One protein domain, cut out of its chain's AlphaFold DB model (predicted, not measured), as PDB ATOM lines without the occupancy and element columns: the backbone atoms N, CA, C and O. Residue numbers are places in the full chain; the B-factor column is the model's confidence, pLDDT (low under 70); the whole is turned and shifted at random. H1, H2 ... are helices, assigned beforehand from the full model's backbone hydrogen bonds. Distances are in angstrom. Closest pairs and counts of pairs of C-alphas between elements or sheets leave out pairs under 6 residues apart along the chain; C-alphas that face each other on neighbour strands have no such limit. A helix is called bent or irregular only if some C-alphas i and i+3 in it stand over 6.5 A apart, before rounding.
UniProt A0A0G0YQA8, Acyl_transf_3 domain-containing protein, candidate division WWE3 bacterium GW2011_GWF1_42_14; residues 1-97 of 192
ATOM      1  N   MET A   1      49.140 136.365  -6.406       58.94
ATOM      2  CA  MET A   1      48.176 136.739  -7.460       58.94
ATOM      3  C   MET A   1      47.336 137.876  -6.898       58.94
ATOM      4  O   MET A   1      46.688 137.654  -5.887       58.94
ATOM      5  N   ARG A   2      47.450 139.094  -7.439       72.75
ATOM      6  CA  ARG A   2      46.615 140.227  -7.009       72.75
ATOM      7  C   ARG A   2      45.340 140.235  -7.845       72.75
ATOM      8  O   ARG A   2      45.407 139.966  -9.043       72.75
ATOM      9  N   ILE A   3      44.205 140.504  -7.214       79.81
ATOM     10  CA  ILE A   3      42.904 140.532  -7.886       79.81
ATOM     11  C   ILE A   3      42.756 141.879  -8.600       79.81
ATOM     12  O   ILE A   3      43.094 142.923  -8.037       79.81
ATOM     13  N   ASN A   4      42.268 141.849  -9.842       83.75
ATOM     14  CA  ASN A   4      41.941 143.048 -10.606       83.75
ATOM     15  C   ASN A   4      40.447 143.373 -10.449       83.75
ATOM     16  O   ASN A   4      39.611 142.471 -10.492       83.75
ATOM     17  N   ILE A   5      40.122 144.652 -10.279       80.94
ATOM     18  CA  ILE A   5      38.757 145.157 -10.125       80.94
ATOM     19  C   ILE A   5      38.461 146.109 -11.284       80.94
ATOM     20  O   ILE A   5      39.242 147.018 -11.544       80.94
ATOM     21  N   ALA A   6      37.313 145.929 -11.941       81.50
ATOM     22  CA  ALA A   6      36.901 146.761 -13.073       81.50
ATOM     23  C   ALA A   6      36.666 148.237 -12.693       81.50
ATOM     24  O   ALA A   6      37.115 149.124 -13.412       81.50
ATOM     25  N   ASP A   7      36.001 148.500 -11.561       87.88
ATOM     26  CA  ASP A   7      35.809 149.851 -11.013       87.88
ATOM     27  C   ASP A   7      36.013 149.860  -9.484       87.88
ATOM     28  O   ASP A   7      35.078 149.606  -8.714       87.88
ATOM     29  N   PRO A   8      37.245 150.116  -9.013       85.75
ATOM     30  CA  PRO A   8      37.560 150.090  -7.590       85.75
ATOM     31  C   PRO A   8      36.908 151.239  -6.820       85.75
ATOM     32  O   PRO A   8      36.641 151.080  -5.629       85.75
ATOM     33  N   VAL A   9      36.618 152.377  -7.460       87.75
ATOM     34  CA  VAL A   9      36.019 153.537  -6.782       87.75
ATOM     35  C   VAL A   9      34.543 153.275  -6.525       87.75
ATOM     36  O   VAL A   9      34.097 153.379  -5.381       87.75
ATOM     37  N   PHE A  10      33.799 152.854  -7.549       90.62
ATOM     38  CA  PHE A  10      32.378 152.537  -7.406       90.62
ATOM     39  C   PHE A  10      32.143 151.421  -6.379       90.62
ATOM     40  O   PHE A  10      31.300 151.558  -5.490       90.62
ATOM     41  N   GLN A  11      32.938 150.346  -6.434       89.88
ATOM     42  CA  GLN A  11      32.825 149.248  -5.468       89.88
ATOM     43  C   GLN A  11      33.178 149.678  -4.042       89.88
ATOM     44  O   GLN A  11      32.525 149.242  -3.093       89.88
ATOM     45  N   THR A  12      34.163 150.567  -3.878       90.69
ATOM     46  CA  THR A  12      34.514 151.125  -2.563       90.69
ATOM     47  C   THR A  12      33.380 151.961  -1.987       90.69
ATOM     48  O   THR A  12      33.070 151.830  -0.803       90.69
ATOM     49  N   VAL A  13      32.728 152.786  -2.810       91.69
ATOM     50  CA  VAL A  13      31.571 153.586  -2.383       91.69
ATOM     51  C   VAL A  13      30.428 152.674  -1.948       91.69
ATOM     52  O   VAL A  13      29.894 152.852  -0.853       91.69
ATOM     53  N   LEU A  14      30.098 151.655  -2.746       92.44
ATOM     54  CA  LEU A  14      29.037 150.701  -2.418       92.44
ATOM     55  C   LEU A  14      29.331 149.949  -1.114       92.44
ATOM     56  O   LEU A  14      28.466 149.869  -0.239       92.44
ATOM     57  N   PHE A  15      30.562 149.457  -0.953       91.75
ATOM     58  CA  PHE A  15      31.000 148.798   0.276       91.75
ATOM     59  C   PHE A  15      30.909 149.735   1.483       91.75
ATOM     60  O   PHE A  15      30.397 149.345   2.529       91.75
ATOM     61  N   THR A  16      31.361 150.981   1.336       91.12
ATOM     62  CA  THR A  16      31.350 151.972   2.419       91.12
ATOM     63  C   THR A  16      29.925 152.315   2.838       91.12
ATOM     64  O   THR A  16      29.644 152.352   4.031       91.12
ATOM     65  N   ILE A  17      29.006 152.499   1.885       93.19
ATOM     66  CA  ILE A  17      27.586 152.741   2.179       93.19
ATOM     67  C   ILE A  17      27.000 151.555   2.944       93.19
ATOM     68  O   ILE A  17      26.409 151.744   4.006       93.19
ATOM     69  N   PHE A  18      27.201 150.332   2.452       94.31
ATOM     70  CA  PHE A  18      26.704 149.132   3.122       94.31
ATOM     71  C   PHE A  18      27.282 148.978   4.536       94.31
ATOM     72  O   PHE A  18      26.551 148.672   5.479       94.31
ATOM     73  N   PHE A  19      28.582 149.229   4.697       92.38
ATOM     74  CA  PHE A  19      29.258 149.175   5.987       92.38
ATOM     75  C   PHE A  19      28.700 150.216   6.962       92.38
ATOM     76  O   PHE A  19      28.339 149.863   8.082       92.38
ATOM     77  N   VAL A  20      28.547 151.473   6.533       91.62
ATOM     78  CA  VAL A  20      27.979 152.547   7.363       91.62
ATOM     79  C   VAL A  20      26.538 152.235   7.755       91.62
ATOM     80  O   VAL A  20      26.198 152.359   8.927       91.62
ATOM     81  N   LEU A  21      25.706 151.765   6.820       93.56
ATOM     82  CA  LEU A  21      24.330 151.359   7.119       93.56
ATOM     83  C   LEU A  21      24.286 150.202   8.124       93.56
ATOM     84  O   LEU A  21      23.480 150.228   9.050       93.56
ATOM     85  N   SER A  22      25.180 149.222   7.982       90.81
ATOM     86  CA  SER A  22      25.289 148.091   8.909       90.81
ATOM     87  C   SER A  22      25.708 148.542  10.309       90.81
ATOM     88  O   SER A  22      25.125 148.102  11.299       90.81
ATOM     89  N   VAL A  23      26.681 149.455  10.405       89.38
ATOM     90  CA  VAL A  23      27.078 150.068  11.679       89.38
ATOM     91  C   VAL A  23      25.891 150.815  12.278       89.38
ATOM     92  O   VAL A  23      25.493 150.507  13.393       89.38
ATOM     93  N   MET A  24      25.248 151.714  11.529       90.25
ATOM     94  CA  MET A  24      24.095 152.480  12.016       90.25
ATOM     95  C   MET A  24      22.945 151.593  12.501       90.25
ATOM     96  O   MET A  24      22.344 151.890  13.530       90.25
ATOM     97  N   ALA A  25      22.665 150.492  11.802       90.62
ATOM     98  CA  ALA A  25      21.632 149.534  12.189       90.62
ATOM     99  C   ALA A  25      21.980 148.739  13.460       90.62
ATOM    100  O   ALA A  25      21.084 148.217  14.123       90.62
ATOM    101  N   THR A  26      23.267 148.622  13.797       88.38
ATOM    102  CA  THR A  26      23.753 147.843  14.947       88.38
ATOM    103  C   THR A  26      24.140 148.699  16.150       88.38
ATOM    104  O   THR A  26      24.333 148.146  17.236       88.38
ATOM    105  N   LEU A  27      24.203 150.027  15.996       86.56
ATOM    106  CA  LEU A  27      24.459 150.959  17.090       86.56
ATOM    107  C   LEU A  27      23.406 150.798  18.193       86.56
ATOM    108  O   LEU A  27      22.199 150.873  17.961       86.56
ATOM    109  N   LYS A  28      23.883 150.619  19.424       84.75
ATOM    110  CA  LYS A  28      23.055 150.594  20.630       84.75
ATOM    111  C   LYS A  28      23.410 151.789  21.497       84.75
ATOM    112  O   LYS A  28      24.565 152.197  21.561       84.75
ATOM    113  N   LYS A  29      22.404 152.360  22.163       82.56
ATOM    114  CA  LYS A  29      22.627 153.446  23.116       82.56
ATOM    115  C   LYS A  29      23.354 152.892  24.336       82.56
ATOM    116  O   LYS A  29      22.826 152.002  25.002       82.56
ATOM    117  N   ASP A  30      24.517 153.456  24.635       82.19
ATOM    118  CA  ASP A  30      25.191 153.201  25.898       82.19
ATOM    119  C   ASP A  30      24.444 153.903  27.042       82.19
ATOM    120  O   ASP A  30      24.011 155.055  26.938       82.19
ATOM    121  N   THR A  31      24.227 153.159  28.119       78.88
ATOM    122  CA  THR A  31      23.523 153.603  29.323       78.88
ATOM    123  C   THR A  31      24.471 153.829  30.500       78.88
ATOM    124  O   THR A  31      24.014 154.271  31.555       78.88
ATOM    125  N   LYS A  32      25.776 153.555  30.343       74.88
ATOM    126  CA  LYS A  32      26.789 153.698  31.395       74.88
ATOM    127  C   LYS A  32      27.541 155.019  31.227       74.88
ATOM    128  O   LYS A  32      28.287 155.189  30.276       74.88
ATOM    129  N   PRO A  33      27.384 155.977  32.147       65.94
ATOM    130  CA  PRO A  33      27.710 157.351  31.804       65.94
ATOM    131  C   PRO A  33      29.207 157.712  31.884       65.94
ATOM    132  O   PRO A  33      29.582 158.678  31.232       65.94
ATOM    133  N   TYR A  34      30.068 156.989  32.629       65.19
ATOM    134  CA  TYR A  34      31.445 157.475  32.891       65.19
ATOM    135  C   TYR A  34      32.571 156.429  33.056       65.19
ATOM    136  O   TYR A  34      33.715 156.824  33.271       65.19
ATOM    137  N   GLU A  35      32.319 155.120  32.935       75.69
ATOM    138  CA  GLU A  35      33.372 154.101  33.101       75.69
ATOM    139  C   GLU A  35      33.492 153.179  31.884       75.69
ATOM    140  O   GLU A  35      32.536 152.504  31.502       75.69
ATOM    141  N   MET A  36      34.703 153.097  31.318       80.19
ATOM    142  CA  MET A  36      35.036 152.081  30.319       80.19
ATOM    143  C   MET A  36      35.011 150.693  30.959       80.19
ATOM    144  O   MET A  36      35.927 150.302  31.689       80.19
ATOM    145  N   ASP A  37      33.968 149.935  30.646       84.19
ATOM    146  CA  ASP A  37      33.845 148.539  31.043       84.19
ATOM    147  C   ASP A  37      34.479 147.577  30.016       84.19
ATOM    148  O   ASP A  37      35.058 147.972  29.003       84.19
ATOM    149  N   HIS A  38      34.372 146.275  30.288       84.69
ATOM    150  CA  HIS A  38      34.881 145.251  29.380       84.69
ATOM    151  C   HIS A  38      34.195 145.266  28.006       84.69
ATOM    152  O   HIS A  38      34.886 145.059  27.009       84.69
ATOM    153  N   ALA A  39      32.895 145.577  27.935       88.25
ATOM    154  CA  ALA A  39      32.157 145.625  26.677       88.25
ATOM    155  C   ALA A  39      32.701 146.731  25.761       88.25
ATOM    156  O   ALA A  39      33.051 146.447  24.618       88.25
ATOM    157  N   HIS A  40      32.926 147.935  26.293       88.62
ATOM    158  CA  HIS A  40      33.551 149.031  25.542       88.62
ATOM    159  C   HIS A  40      34.933 148.647  25.002       88.62
ATOM    160  O   HIS A  40      35.283 148.959  23.862       88.62
ATOM    161  N   THR A  41      35.743 147.941  25.803       90.62
ATOM    162  CA  THR A  41      37.061 147.491  25.333       90.62
ATOM    163  C   THR A  41      36.967 146.439  24.234       90.62
ATOM    164  O   THR A  41      37.840 146.398  23.370       90.62
ATOM    165  N   ASP A  42      35.945 145.587  24.251       91.62
ATOM    166  CA  ASP A  42      35.757 144.551  23.239       91.62
ATOM    167  C   ASP A  42      35.210 145.135  21.933       91.62
ATOM    168  O   ASP A  42      35.687 144.767  20.858       91.62
ATOM    169  N   GLU A  43      34.323 146.128  22.009       91.25
ATOM    170  CA  GLU A  43      33.874 146.904  20.848       91.25
ATOM    171  C   GLU A  43      35.044 147.634  20.176       91.25
ATOM    172  O   GLU A  43      35.248 147.504  18.968       91.25
ATOM    173  N   LEU A  44      35.883 148.325  20.958       92.38
ATOM    174  CA  LEU A  44      37.068 149.009  20.431       92.38
ATOM    175  C   LEU A  44      38.088 148.032  19.823       92.38
ATOM    176  O   LEU A  44      38.684 148.347  18.792       92.38
ATOM    177  N   LYS A  45      38.270 146.835  20.402       92.44
ATOM    178  CA  LYS A  45      39.075 145.773  19.768       92.44
ATOM    179  C   LYS A  45      38.458 145.344  18.444       92.44
ATOM    180  O   LYS A  45      39.193 145.202  17.478       92.44
ATOM    181  N   GLY A  46      37.140 145.156  18.381       92.62
ATOM    182  CA  GLY A  46      36.438 144.803  17.146       92.62
ATOM    183  C   GLY A  46      36.676 145.831  16.039       92.62
ATOM    184  O   GLY A  46      37.083 145.470  14.935       92.62
ATOM    185  N   VAL A  47      36.528 147.118  16.362       92.25
ATOM    186  CA  VAL A  47      36.831 148.226  15.441       92.25
ATOM    187  C   VAL A  47      38.297 148.190  14.998       92.25
ATOM    188  O   VAL A  47      38.579 148.292  13.804       92.25
ATOM    189  N   ALA A  48      39.230 147.978  15.928       93.38
ATOM    190  CA  ALA A  48      40.652 147.873  15.614       93.38
ATOM    191  C   ALA A  48      40.971 146.683  14.688       93.38
ATOM    192  O   ALA A  48      41.736 146.845  13.736       93.38
ATOM    193  N   ILE A  49      40.353 145.513  14.910       92.62
ATOM    194  CA  ILE A  49      40.477 144.339  14.028       92.62
ATOM    195  C   ILE A  49      40.007 144.701  12.620       92.62
ATOM    196  O   ILE A  49      40.735 144.456  11.661       92.62
ATOM    197  N   LEU A  50      38.826 145.312  12.485       92.38
ATOM    198  CA  LEU A  50      38.275 145.692  11.182       92.38
ATOM    199  C   LEU A  50      39.187 146.676  10.441       92.38
ATOM    200  O   LEU A  50      39.474 146.464   9.266       92.38
ATOM    201  N   MET A  51      39.711 147.697  11.128       91.50
ATOM    202  CA  MET A  51      40.662 148.654  10.545       91.50
ATOM    203  C   MET A  51      41.926 147.966  10.009       91.50
ATOM    204  O   MET A  51      42.398 148.288   8.917       91.50
ATOM    205  N   VAL A  52      42.468 146.998  10.753       90.19
ATOM    206  CA  VAL A  52      43.639 146.225  10.320       90.19
ATOM    207  C   VAL A  52      43.288 145.326   9.131       90.19
ATOM    208  O   VAL A  52      44.029 145.308   8.148       90.19
ATOM    209  N   VAL A  53      42.155 144.622   9.179       90.38
ATOM    210  CA  VAL A  53      41.698 143.726   8.104       90.38
ATOM    211  C   VAL A  53      41.457 144.494   6.805       90.38
ATOM    212  O   VAL A  53      41.967 144.085   5.762       90.38
ATOM    213  N   PHE A  54      40.750 145.627   6.846       90.38
ATOM    214  CA  PHE A  54      40.491 146.443   5.655       90.38
ATOM    215  C   PHE A  54      41.772 146.958   5.011       90.38
ATOM    216  O   PHE A  54      41.879 146.962   3.786       90.38
ATOM    217  N   SER A  55      42.771 147.322   5.814       88.00
ATOM    218  CA  SER A  55      44.081 147.701   5.291       88.00
ATOM    219  C   SER A  55      44.788 146.550   4.591       88.00
ATOM    220  O   SER A  55      45.279 146.721   3.476       88.00
ATOM    221  N   HIS A  56      44.779 145.353   5.182       85.88
ATOM    222  CA  HIS A  56      45.424 144.199   4.562       85.88
ATOM    223  C   HIS A  56      44.733 143.789   3.257       85.88
ATOM    224  O   HIS A  56      45.405 143.482   2.273       85.88
ATOM    225  N   ILE A  57      43.399 143.839   3.221       85.81
ATOM    226  CA  ILE A  57      42.622 143.570   2.009       85.81
ATOM    227  C   ILE A  57      42.914 144.637   0.945       85.81
ATOM    228  O   ILE A  57      43.323 144.294  -0.161       85.81
ATOM    229  N   GLY A  58      42.746 145.919   1.276       81.69
ATOM    230  CA  GLY A  58      42.895 147.015   0.316       81.69
ATOM    231  C   GLY A  58      44.314 147.156  -0.237       81.69
ATOM    232  O   GLY A  58      44.480 147.454  -1.415       81.69
ATOM    233  N   TYR A  59      45.338 146.901   0.583       78.69
ATOM    234  CA  TYR A  59      46.732 147.116   0.192       78.69
ATOM    235  C   TYR A  59      47.415 145.876  -0.410       78.69
ATOM    236  O   TYR A  59      48.220 146.012  -1.331       78.69
ATOM    237  N   PHE A  60      47.121 144.663   0.083       76.38
ATOM    238  CA  PHE A  60      47.844 143.454  -0.347       76.38
ATOM    239  C   PHE A  60      47.081 142.574  -1.338       76.38
ATOM    240  O   PHE A  60      47.722 141.901  -2.152       76.38
ATOM    241  N   LEU A  61      45.744 142.551  -1.288       79.44
ATOM    242  CA  LEU A  61      44.954 141.621  -2.101       79.44
ATOM    243  C   LEU A  61      44.707 142.136  -3.526       79.44
ATOM    244  O   LEU A  61      44.659 141.342  -4.469       79.44
ATOM    245  N   PHE A  62      44.587 143.453  -3.698       79.75
ATOM    246  CA  PHE A  62      44.210 144.078  -4.965       79.75
ATOM    247  C   PHE A  62      45.381 144.781  -5.652       79.75
ATOM    248  O   PHE A  62      46.341 145.216  -5.018       79.75
ATOM    249  N   THR A  63      45.329 144.859  -6.983       76.44
ATOM    250  CA  THR A  63      46.324 145.606  -7.772       76.44
ATOM    251  C   THR A  63      46.171 147.113  -7.617       76.44
ATOM    252  O   THR A  63      47.166 147.828  -7.699       76.44
ATOM    253  N   ASP A  64      44.941 147.580  -7.405       80.81
ATOM    254  CA  ASP A  64      44.606 148.992  -7.300       80.81
ATOM    255  C   ASP A  64      44.391 149.401  -5.839       80.81
ATOM    256  O   ASP A  64      43.409 149.012  -5.203       80.81
ATOM    257  N   THR A  65      45.297 150.228  -5.320       80.88
ATOM    258  CA  THR A  65      45.279 150.723  -3.934       80.88
ATOM    259  C   THR A  65      44.130 151.688  -3.639       80.88
ATOM    260  O   THR A  65      43.930 152.062  -2.484       80.88
ATOM    261  N   ARG A  66      43.377 152.125  -4.660       83.56
ATOM    262  CA  ARG A  66      42.169 152.948  -4.486       83.56
ATOM    263  C   ARG A  66      41.009 152.141  -3.912       83.56
ATOM    264  O   ARG A  66      40.092 152.729  -3.341       83.56
ATOM    265  N   PHE A  67      41.045 150.815  -4.041       84.25
ATOM    266  CA  PHE A  67      40.035 149.958  -3.442       84.25
ATOM    267  C   PHE A  67      40.078 150.053  -1.907       84.25
ATOM    268  O   PHE A  67      41.140 149.958  -1.292       84.25
ATOM    269  N   LEU A  68      38.913 150.250  -1.288       85.25
ATOM    270  CA  LEU A  68      38.716 150.493   0.146       85.25
ATOM    271  C   LEU A  68      39.358 151.772   0.700       85.25
ATOM    272  O   LEU A  68      39.357 151.955   1.914       85.25
ATOM    273  N   PHE A  69      39.871 152.693  -0.116       86.06
ATOM    274  CA  PHE A  69      40.316 153.991   0.398       86.06
ATOM    275  C   PHE A  69      39.106 154.827   0.883       86.06
ATOM    276  O   PHE A  69      38.123 154.918   0.148       86.06
ATOM    277  N   PRO A  70      39.128 155.452   2.085       86.50
ATOM    278  CA  PRO A  70      40.243 155.594   3.033       86.50
ATOM    279  C   PRO A  70      40.313 154.521   4.138       86.50
ATOM    280  O   PRO A  70      41.222 154.553   4.964       86.50
ATOM    281  N   LEU A  71      39.395 153.554   4.189       86.06
ATOM    282  CA  LEU A  71      39.433 152.461   5.177       86.06
ATOM    283  C   LEU A  71      40.741 151.651   5.101       86.06
ATOM    284  O   LEU A  71      41.233 151.168   6.119       86.06
ATOM    285  N   SER A  72      41.345 151.555   3.916       85.81
ATOM    286  CA  SER A  72      42.595 150.829   3.673       85.81
ATOM    287  C   SER A  72      43.830 151.441   4.353       85.81
ATOM    288  O   SER A  72      44.814 150.732   4.572       85.81
ATOM    289  N   ILE A  73      43.794 152.716   4.755       86.81
ATOM    290  CA  ILE A  73      44.895 153.370   5.492       86.81
ATOM    291  C   ILE A  73      44.671 153.396   7.012       86.81
ATOM    292  O   ILE A  73      45.547 153.816   7.767       86.81
ATOM    293  N   ALA A  74      43.523 152.907   7.493       87.44
ATOM    294  CA  ALA A  74      43.143 152.985   8.903       87.44
ATOM    295  C   ALA A  74      43.903 152.009   9.823       87.44
ATOM    296  O   ALA A  74      43.776 152.108  11.045       87.44
ATOM    297  N   ALA A  75      44.723 151.092   9.289       85.44
ATOM    298  CA  ALA A  75      45.464 150.124  10.108       85.44
ATOM    299  C   ALA A  75      46.346 150.777  11.176       85.44
ATOM    300  O   ALA A  75      46.416 150.256  12.286       85.44
ATOM    301  N   GLY A  76      46.978 151.919  10.878       86.19
ATOM    302  CA  GLY A  76      47.787 152.636  11.868       86.19
ATOM    303  C   GLY A  76      46.969 153.040  13.098       86.19
ATOM    304  O   GLY A  76      47.408 152.859  14.232       86.19
ATOM    305  N   VAL A  77      45.733 153.501  12.884       90.50
ATOM    306  CA  VAL A  77      44.799 153.845  13.967       90.50
ATOM    307  C   VAL A  77      44.365 152.590  14.724       90.50
ATOM    308  O   VAL A  77      44.388 152.590  15.953       90.50
ATOM    309  N   GLY A  78      44.054 151.499  14.017       90.81
ATOM    310  CA  GLY A  78      43.701 150.219  14.642       90.81
ATOM    311  C   GLY A  78      44.800 149.691  15.573       90.81
ATOM    312  O   GLY A  78      44.526 149.313  16.712       90.81
ATOM    313  N   VAL A  79      46.062 149.744  15.139       90.00
ATOM    314  CA  VAL A  79      47.215 149.352  15.969       90.00
ATOM    315  C   VAL A  79      47.347 150.246  17.207       90.00
ATOM    316  O   VAL A  79      47.561 149.734  18.307       90.00
ATOM    317  N   ASN A  80      47.150 151.560  17.072       92.44
ATOM    318  CA  ASN A  80      47.171 152.484  18.211       92.44
ATOM    319  C   ASN A  80      46.071 152.171  19.235       92.44
ATOM    320  O   ASN A  80      46.331 152.194  20.439       92.44
ATOM    321  N   ILE A  81      44.866 151.819  18.774       93.31
ATOM    322  CA  ILE A  81      43.767 151.394  19.652       93.31
ATOM    323  C   ILE A  81      44.156 150.117  20.404       93.31
ATOM    324  O   ILE A  81      43.990 150.054  21.622       93.31
ATOM    325  N   PHE A  82      44.737 149.115  19.733       92.31
ATOM    326  CA  PHE A  82      45.197 147.899  20.411       92.31
ATOM    327  C   PHE A  82      46.249 148.171  21.487       92.31
ATOM    328  O   PHE A  82      46.173 147.597  22.579       92.31
ATOM    329  N   LEU A  83      47.211 149.052  21.206       91.81
ATOM    330  CA  LEU A  83      48.238 149.443  22.173       91.81
ATOM    331  C   LEU A  83      47.621 150.162  23.372       91.81
ATOM    332  O   LEU A  83      47.908 149.802  24.517       91.81
ATOM    333  N   PHE A  84      46.721 151.114  23.116       92.62
ATOM    334  CA  PHE A  84      45.996 151.831  24.158       92.62
ATOM    335  C   PHE A  84      45.205 150.873  25.053       92.62
ATOM    336  O   PHE A  84      45.379 150.886  26.270       92.62
ATOM    337  N   LEU A  85      44.399 149.980  24.472       92.19
ATOM    338  CA  LEU A  85      43.597 149.014  25.227       92.19
ATOM    339  C   LEU A  85      44.460 148.021  26.011       92.19
ATOM    340  O   LEU A  85      44.108 147.648  27.133       92.19
ATOM    341  N   SER A  86      45.605 147.613  25.455       90.62
ATOM    342  CA  SER A  86      46.562 146.750  26.158       90.62
ATOM    343  C   SER A  86      47.119 147.450  27.402       90.62
ATOM    344  O   SER A  86      47.153 146.848  28.478       90.62
ATOM    345  N   GLY A  87      47.493 148.729  27.276       90.00
ATOM    346  CA  GLY A  87      47.953 149.580  28.377       90.00
ATOM    347  C   GLY A  87      46.863 149.906  29.406       90.00
ATOM    348  O   GLY A  87      47.103 149.846  30.612       90.00
ATOM    349  N   PHE A  88      45.639 150.177  28.957       89.75
ATOM    350  CA  PHE A  88      44.491 150.413  29.830       89.75
ATOM    351  C   PHE A  88      44.167 149.167  30.666       89.75
ATOM    352  O   PHE A  88      44.108 149.231  31.893       89.75
ATOM    353  N   GLY A  89      44.054 147.997  30.027       88.50
ATOM    354  CA  GLY A  89      43.801 146.733  30.724       88.50
ATOM    355  C   GLY A  89      44.946 146.313  31.656       88.50
ATOM    356  O   GLY A  89      44.718 145.646  32.669       88.50
ATOM    357  N   LEU A  90      46.184 146.708  31.341       88.81
ATOM    358  CA  LEU A  90      47.347 146.587  32.223       88.81
ATOM    359  C   LEU A  90      47.162 147.377  33.517       88.81
ATOM    360  O   LEU A  90      47.174 146.787  34.601       88.81
ATOM    361  N   THR A  91      46.946 148.680  33.380       88.38
ATOM    362  CA  THR A  91      46.795 149.618  34.493       88.38
ATOM    363  C   THR A  91      45.599 149.258  35.365       88.38
ATOM    364  O   THR A  91      45.762 149.055  36.568       88.38
ATOM    365  N   SER A  92      44.420 149.055  34.771       86.38
ATOM    366  CA  SER A  92      43.211 148.697  35.521       86.38
ATOM    367  C   SER A  92      43.352 147.364  36.258       86.38
ATOM    368  O   SER A  92      42.793 147.194  37.341       86.38
ATOM    369  N   SER A  93      44.119 146.409  35.718       86.25
ATOM    370  CA  SER A  93      44.371 145.146  36.416       86.25
ATOM    371  C   SER A  93      45.334 145.285  37.597       86.25
ATOM    372  O   SER A  93      45.132 144.564  38.571       86.25
ATOM    373  N   GLU A  94      46.384 146.104  37.505       85.25
ATOM    374  CA  GLU A  94      47.331 146.293  38.619       85.25
ATOM    375  C   GLU A  94      46.734 147.155  39.736       85.25
ATOM    376  O   GLU A  94      47.008 146.892  40.904       85.25
ATOM    377  N   LEU A  95      45.886 148.137  39.400       84.19
ATOM    378  CA  LEU A  95      45.177 148.950  40.396       84.19
ATOM    379  C   LEU A  95      44.219 148.106  41.249       84.19
ATOM    380  O   LEU A  95      44.115 148.324  42.451       84.19
ATOM    381  N   LYS A  96      43.551 147.112  40.646       83.25
ATOM    382  CA  LYS A  96      42.634 146.207  41.361       83.25
ATOM    383  C   LYS A  96      43.356 145.140  42.183       83.25
ATOM    384  O   LYS A  96      42.860 144.715  43.222       83.25
ATOM    385  N   THR A  97      44.490 144.637  41.704       81.56
ATOM    386  CA  THR A  97      45.224 143.563  42.383       81.56
ATOM    387  C   THR A  97      46.711 143.699  42.106       81.56
ATOM    388  O   THR A  97      47.155 143.505  40.971       81.56
TER     389      THR A  97
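AT A GLANCE: This is residues 1 to 97 of the 192 residues of the protein "Acyl_transf_3 domain-containing protein" of candidate division WWE3 bacterium GW2011_GWF1_42_14 (UniProt A0A0G0YQA8). Look for an open, loose arrangement of three helices: H2 and H3 form a helical hairpin of which the last part of H3 sticks out, and H1 stands off from both across a gap. Residues 17 to 29, of which 17 to 26 belong to H1, and residues 90 to 97, of which 90 to 96 belong to H3, stick out free. The printed part has 97 residues with three named helices, in the order H1, H2, H3, and no named strand; the class is all helix. It is loose, with a radius of gyration of the C-alphas of 16.8 A, and elongated, spanning 55 by 28 by 16 A.

IN THESE COORDINATES: Start at Met 1, the chain's first residue, and go on to C-alpha 8 at (37.560, 150.090, -7.590), where H1 begins; it runs over residues 8 to 26, 26.5 A long. Next find H2, residues 38 to 61, 33.3 A long; it is neither bent nor irregular, but only just: C-alphas 58 and 61 are 6.3 A apart. H3 takes residues 75 to 96, 31.6 A long, and ends at C-alpha 96 at (42.634, 146.207, 41.361).

HOW THE PARTS SIT: Look at Ala 48 and Gly 78, whose C-alphas, 4.0 A apart, are the closest of H2 and H3. These helices touch, H3 with residues 75 to 85 alone, and run opposite ways at a shallow tilt of 25 degrees. H1 is apart from H2 and from H3. In H1, H2 and H3 every O i to N i+4 pair is within hydrogen-bond range.

THE WHOLE: The C-alphas of Ala 6 and Thr 97, the two farthest apart, are 56.2 A from each other. The printed part has no cut. Both links are long, 11 residues from H1 to H2 and 13 from H2 to H3. The mean pLDDT of the printed part is 86.4; look for values under 70 at residue 1 and residues 33 to 34.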